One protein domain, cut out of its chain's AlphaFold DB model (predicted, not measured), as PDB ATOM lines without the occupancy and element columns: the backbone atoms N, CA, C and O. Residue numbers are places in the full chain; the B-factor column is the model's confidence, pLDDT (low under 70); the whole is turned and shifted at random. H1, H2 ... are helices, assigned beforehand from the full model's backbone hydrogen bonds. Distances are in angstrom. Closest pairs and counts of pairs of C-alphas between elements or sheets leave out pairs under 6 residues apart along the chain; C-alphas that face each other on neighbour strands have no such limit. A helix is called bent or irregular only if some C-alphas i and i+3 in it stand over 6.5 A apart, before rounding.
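What this domain is: This is residues 123 to 168 of the 176 residues of the protein "Bro-N domain-containing protein" of Pasteurellaceae bacterium Orientalotternb1 (UniProt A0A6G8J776). The model is an open hook: one long helix, H1, makes the longest axis, and beyond it residues 151 to 159 turn round and lead back into a short helix, H2, which is held off from H1 with a gap between them. The first half of H1, residues 123 to 137, sticks out free. The printed part has 46 residues with two named helices, H1 then H2, and no named strand; the class is all helix. The whole is loose, with a radius of gyration of the C-alphas of 13.2 A, and its C-alphas span 41 by 18 by 14 A, a rod in outline.

How they stand to each other: H1, residues 123 to 150, has a kink of 32 degrees near residue 144. It is neither bent nor irregular, but only just: C-alphas 143 and 146 are 6.0 A apart. A short link of nine residues joins it to H2, residues 160 to 168. H1 and H2 are apart, with no C-alpha of the one within 8 A of the other. Backbone O i to N i+4 pairs are within hydrogen-bond range in 22 of 24 cases in H1 and 4 of 5 in H2.

Where its parts are: H1 begins with C-alpha 123 at (164.669, 167.100, 204.039) and ends with C-alpha 150 at (188.629, 156.394, 172.837), 40.8 A from first to last C-alpha. H2 measures 12.8 A, from C-alpha 160 at (175.056, 154.668, 178.993) to C-alpha 168 at (164.174, 161.411, 179.842).

The domain as a whole: The two C-alphas farthest apart are those of Glu 123 and Gly 152, at 41.0 A. Without residues 123 to 137, the body of 31 residues spans 28 by 17 by 11 A. The printed part has no cut. Its mean pLDDT is 72.5; residues 146, 149 and 154 to 168 are under 70, and the mean of H2 is 59.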
ATOM      1  N   GLU A 123     164.432 168.339 204.793       78.31
ATOM      2  CA  GLU A 123     164.669 167.100 204.039       78.31
ATOM      3  C   GLU A 123     164.288 167.265 202.561       78.31
ATOM      4  O   GLU A 123     164.919 166.679 201.678       78.31
ATOM      5  N   LEU A 124     163.267 168.080 202.267       79.56
ATOM      6  CA  LEU A 124     162.891 168.437 200.893       79.56
ATOM      7  C   LEU A 124     163.974 169.277 200.224       79.56
ATOM      8  O   LEU A 124     164.293 169.053 199.053       79.56
ATOM      9  N   GLN A 125     164.564 170.207 200.970       83.00
ATOM     10  CA  GLN A 125     165.681 171.001 200.490       83.00
ATOM     11  C   GLN A 125     166.914 170.123 200.223       83.00
ATOM     12  O   GLN A 125     167.530 170.247 199.162       83.00
ATOM     13  N   ASP A 126     167.238 169.192 201.118       84.12
ATOM     14  CA  ASP A 126     168.342 168.245 200.926       84.12
ATOM     15  C   ASP A 126     168.119 167.330 199.717       84.12
ATOM     16  O   ASP A 126     169.043 167.103 198.929       84.12
ATOM     17  N   LEU A 127     166.887 166.858 199.505       85.06
ATOM     18  CA  LEU A 127     166.532 166.087 198.315       85.06
ATOM     19  C   LEU A 127     166.721 166.914 197.034       85.06
ATOM     20  O   LEU A 127     167.261 166.402 196.051       85.06
ATOM     21  N   ALA A 128     166.326 168.191 197.043       86.00
ATOM     22  CA  ALA A 128     166.518 169.085 195.905       86.00
ATOM     23  C   ALA A 128     168.011 169.285 195.593       86.00
ATOM     24  O   ALA A 128     168.421 169.172 194.436       86.00
ATOM     25  N   TRP A 129     168.849 169.501 196.611       89.75
ATOM     26  CA  TRP A 129     170.301 169.589 196.433       89.75
ATOM     27  C   TRP A 129     170.907 168.287 195.911       89.75
ATOM     28  O   TRP A 129     171.757 168.332 195.020       89.75
ATOM     29  N   CYS A 130     170.454 167.136 196.413       84.25
ATOM     30  CA  CYS A 130     170.892 165.829 195.929       84.25
ATOM     31  C   CYS A 130     170.532 165.626 194.454       84.25
ATOM     32  O   CYS A 130     171.362 165.144 193.683       84.25
ATOM     33  N   TRP A 131     169.333 166.042 194.039       85.19
ATOM     34  CA  TRP A 131     168.909 165.993 192.642       85.19
ATOM     35  C   TRP A 131     169.789 166.871 191.746       85.19
ATOM     36  O   TRP A 131     170.334 166.392 190.752       85.19
ATOM     37  N   PHE A 132     170.008 168.134 192.127       85.50
ATOM     38  CA  PHE A 132     170.877 169.042 191.371       85.50
ATOM     39  C   PHE A 132     172.332 168.559 191.317       85.50
ATOM     40  O   PHE A 132     172.999 168.686 190.286       85.50
ATOM     41  N   ALA A 133     172.846 168.000 192.414       81.94
ATOM     42  CA  ALA A 133     174.177 167.405 192.448       81.94
ATOM     43  C   ALA A 133     174.270 166.209 191.492       81.94
ATOM     44  O   ALA A 133     175.229 166.127 190.723       81.94
ATOM     45  N   LEU A 134     173.258 165.335 191.484       83.62
ATOM     46  CA  LEU A 134     173.179 164.188 190.582       83.62
ATOM     47  C   LEU A 134     173.157 164.631 189.115       83.62
ATOM     48  O   LEU A 134     173.963 164.145 188.324       83.62
ATOM     49  N   GLU A 135     172.297 165.585 188.758       81.50
ATOM     50  CA  GLU A 135     172.201 166.117 187.394       81.50
ATOM     51  C   GLU A 135     173.556 166.672 186.927       81.50
ATOM     52  O   GLU A 135     174.067 166.314 185.860       81.50
ATOM     53  N   ARG A 136     174.236 167.437 187.785       78.19
ATOM     54  CA  ARG A 136     175.567 167.977 187.483       78.19
ATOM     55  C   ARG A 136     176.659 166.898 187.388       78.19
ATOM     56  O   ARG A 136     177.558 167.001 186.549       78.19
ATOM     57  N   CYS A 137     176.583 165.839 188.192       79.19
ATOM     58  CA  CYS A 137     177.463 164.672 188.073       79.19
ATOM     59  C   CYS A 137     177.238 163.916 186.755       79.19
ATOM     60  O   CYS A 137     178.201 163.498 186.116       79.19
ATOM     61  N   THR A 138     175.992 163.772 186.303       78.81
ATOM     62  CA  THR A 138     175.706 163.105 185.024       78.81
ATOM     63  C   THR A 138     176.235 163.885 183.820       78.81
ATOM     64  O   THR A 138     176.778 163.280 182.894       78.81
ATOM     65  N   GLU A 139     176.176 165.219 183.853       78.19
ATOM     66  CA  GLU A 139     176.698 166.058 182.770       78.19
ATOM     67  C   GLU A 139     178.235 166.044 182.715       78.19
ATOM     68  O   GLU A 139     178.840 165.957 181.649       78.19
ATOM     69  N   THR A 140     178.902 166.038 183.868       77.00
ATOM     70  CA  THR A 140     180.369 165.897 183.912       77.00
ATOM     71  C   THR A 140     180.827 164.508 183.465       77.00
ATOM     72  O   THR A 140     181.774 164.393 182.684       77.00
ATOM     73  N   LEU A 141     180.115 163.450 183.865       76.62
ATOM     74  CA  LEU A 141     180.353 162.091 183.368       76.62
ATOM     75  C   LEU A 141     180.188 161.997 181.847       76.62
ATOM     76  O   LEU A 141     180.963 161.291 181.202       76.62
ATOM     77  N   ARG A 142     179.245 162.739 181.251       72.44
ATOM     78  CA  ARG A 142     179.060 162.799 179.794       72.44
ATOM     79  C   ARG A 142     180.312 163.304 179.074       72.44
ATOM     80  O   ARG A 142     180.714 162.711 178.073       72.44
ATOM     81  N   LEU A 143     180.931 164.365 179.591       76.12
ATOM     82  CA  LEU A 143     182.142 164.949 179.006       76.12
ATOM     83  C   LEU A 143     183.359 164.028 179.158       76.12
ATOM     84  O   LEU A 143     184.174 163.929 178.246       76.12
ATOM     85  N   ILE A 144     183.470 163.329 180.290       75.00
ATOM     86  CA  ILE A 144     184.609 162.451 180.602       75.00
ATOM     87  C   ILE A 144     184.472 161.073 179.924       75.00
ATOM     88  O   ILE A 144     185.466 160.408 179.633       75.00
ATOM     89  N   TYR A 145     183.253 160.643 179.600       74.00
ATOM     90  CA  TYR A 145     183.008 159.369 178.929       74.00
ATOM     91  C   TYR A 145     183.539 159.317 177.491       74.00
ATOM     92  O   TYR A 145     184.111 158.305 177.087       74.00
ATOM     93  N   GLN A 146     183.382 160.399 176.721       69.25
ATOM     94  CA  GLN A 146     183.875 160.477 175.339       69.25
ATOM     95  C   GLN A 146     185.377 160.143 175.217       69.25
ATOM     96  O   GLN A 146     185.719 159.267 174.421       69.25
ATOM     97  N   PRO A 147     186.284 160.748 176.010       74.62
ATOM     98  CA  PRO A 147     187.697 160.382 175.972       74.62
ATOM     99  C   PRO A 147     187.971 158.977 176.535       74.62
ATOM    100  O   PRO A 147     188.812 158.270 175.987       74.62
ATOM    101  N   LEU A 148     187.252 158.522 177.569       72.06
ATOM    102  CA  LEU A 148     187.433 157.178 178.146       72.06
ATOM    103  C   LEU A 148     187.127 156.038 177.163       72.06
ATOM    104  O   LEU A 148     187.822 155.021 177.185       72.06
ATOM    105  N   GLN A 149     186.123 156.207 176.295       69.88
ATOM    106  CA  GLN A 149     185.836 155.255 175.216       69.88
ATOM    107  C   GLN A 149     186.973 155.179 174.196       69.88
ATOM    108  O   GLN A 149     187.359 154.085 173.794       69.88
ATOM    109  N   LEU A 150     187.518 156.332 173.794       72.62
ATOM    110  CA  LEU A 150     188.629 156.394 172.837       72.62
ATOM    111  C   LEU A 150     189.892 155.716 173.383       72.62
ATOM    112  O   LEU A 150     190.674 155.157 172.622       72.62
ATOM    113  N   LEU A 151     190.064 155.733 174.704       76.44
ATOM    114  CA  LEU A 151     191.150 155.064 175.420       76.44
ATOM    115  C   LEU A 151     190.929 153.552 175.622       76.44
ATOM    116  O   LEU A 151     191.824 152.885 176.134       76.44
ATOM    117  N   GLY A 152     189.769 152.996 175.245       72.00
ATOM    118  CA  GLY A 152     189.471 151.564 175.395       72.00
ATOM    119  C   GLY A 152     189.413 151.086 176.853       72.00
ATOM    120  O   GLY A 152     189.628 149.906 177.127       72.00
ATOM    121  N   SER A 153     189.163 151.998 177.799       71.69
ATOM    122  CA  SER A 153     189.162 151.707 179.236       71.69
ATOM    123  C   SER A 153     188.001 150.786 179.634       71.69
ATOM    124  O   SER A 153     186.860 151.000 179.225       71.69
ATOM    125  N   SER A 154     188.263 149.810 180.512       66.69
ATOM    126  CA  SER A 154     187.268 148.854 181.034       66.69
ATOM    127  C   SER A 154     186.141 149.499 181.848       66.69
ATOM    128  O   SER A 154     185.133 148.853 182.124       66.69
ATOM    129  N   PHE A 155     186.314 150.758 182.256       63.66
ATOM    130  CA  PHE A 155     185.319 151.529 183.000       63.66
ATOM    131  C   PHE A 155     184.312 152.250 182.096       63.66
ATOM    132  O   PHE A 155     183.371 152.842 182.617       63.66
ATOM    133  N   ALA A 156     184.488 152.223 180.769       60.62
ATOM    134  CA  ALA A 156     183.520 152.776 179.831       60.62
ATOM    135  C   ALA A 156     182.282 151.858 179.787       60.62
ATOM    136  O   ALA A 156     182.360 150.755 179.242       60.62
ATOM    137  N   PRO A 157     181.124 152.266 180.339       61.56
ATOM    138  CA  PRO A 157     179.939 151.429 180.298       61.56
ATOM    139  C   PRO A 157     179.429 151.396 178.855       61.56
ATOM    140  O   PRO A 157     179.274 152.436 178.208       61.56
ATOM    141  N   THR A 158     179.166 150.201 178.341       60.03
ATOM    142  CA  THR A 158     178.746 149.964 176.951       60.03
ATOM    143  C   THR A 158     177.320 150.445 176.654       60.03
ATOM    144  O   THR A 158     176.959 150.574 175.490       60.03
ATOM    145  N   ASP A 159     176.526 150.765 177.682       60.00
ATOM    146  CA  ASP A 159     175.083 151.031 177.571       60.00
ATOM    147  C   ASP A 159     174.614 152.321 178.298       60.00
ATOM    148  O   ASP A 159     173.459 152.426 178.716       60.00
ATOM    149  N   ILE A 160     175.463 153.358 178.416       60.41
ATOM    150  CA  ILE A 160     175.056 154.668 178.993       60.41
ATOM    151  C   ILE A 160     173.851 155.270 178.245       60.41
ATOM    152  O   ILE A 160     172.955 155.848 178.861       60.41
ATOM    153  N   VAL A 161     173.777 155.083 176.923       57.75
ATOM    154  CA  VAL A 161     172.680 155.593 176.079       57.75
ATOM    155  C   VAL A 161     171.326 154.974 176.460       57.75
ATOM    156  O   VAL A 161     170.301 155.655 176.418       57.75
ATOM    157  N   LYS A 162     171.300 153.704 176.895       59.72
ATOM    158  CA  LYS A 162     170.064 153.041 177.347       59.72
ATOM    159  C   LYS A 162     169.603 153.558 178.709       59.72
ATOM    160  O   LYS A 162     168.405 153.747 178.897       59.72
ATOM    161  N   MET A 163     170.530 153.837 179.628       57.59
ATOM    162  CA  MET A 163     170.196 154.415 180.937       57.59
ATOM    163  C   MET A 163     169.656 155.850 180.821       57.59
ATOM    164  O   MET A 163     168.734 156.226 181.543       57.59
ATOM    165  N   TRP A 164     170.145 156.629 179.854       60.75
ATOM    166  CA  TRP A 164     169.682 157.999 179.607       60.75
ATOM    167  C   TRP A 164     168.267 158.091 179.018       60.75
ATOM    168  O   TRP A 164     167.497 158.970 179.406       60.75
ATOM    169  N   ASN A 165     167.876 157.163 178.139       58.47
ATOM    170  CA  ASN A 165     166.510 157.128 177.597       58.47
ATOM    171  C   ASN A 165     165.443 156.899 178.683       58.47
ATOM    172  O   ASN A 165     164.309 157.353 178.536       58.47
ATOM    173  N   ILE A 166     165.806 156.241 179.788       58.94
ATOM    174  CA  ILE A 166     164.918 156.040 180.938       58.94
ATOM    175  C   ILE A 166     164.796 157.336 181.753       58.94
ATOM    176  O   ILE A 166     163.689 157.705 182.132       58.94
ATOM    177  N   ALA A 167     165.886 158.084 181.952       57.06
ATOM    178  CA  ALA A 167     165.861 159.360 182.676       57.06
ATOM    179  C   ALA A 167     165.010 160.441 181.970       57.06
ATOM    180  O   ALA A 167     164.278 161.181 182.627       57.06
ATOM    181  N   ILE A 168     165.013 160.485 180.631       59.00
ATOM    182  CA  ILE A 168     164.174 161.411 179.842       59.00
ATOM    183  C   ILE A 168     162.674 161.092 179.983       59.00
ATOM    184  O   ILE A 168     161.842 162.000 179.933       59.00
TER     185      ILE A 168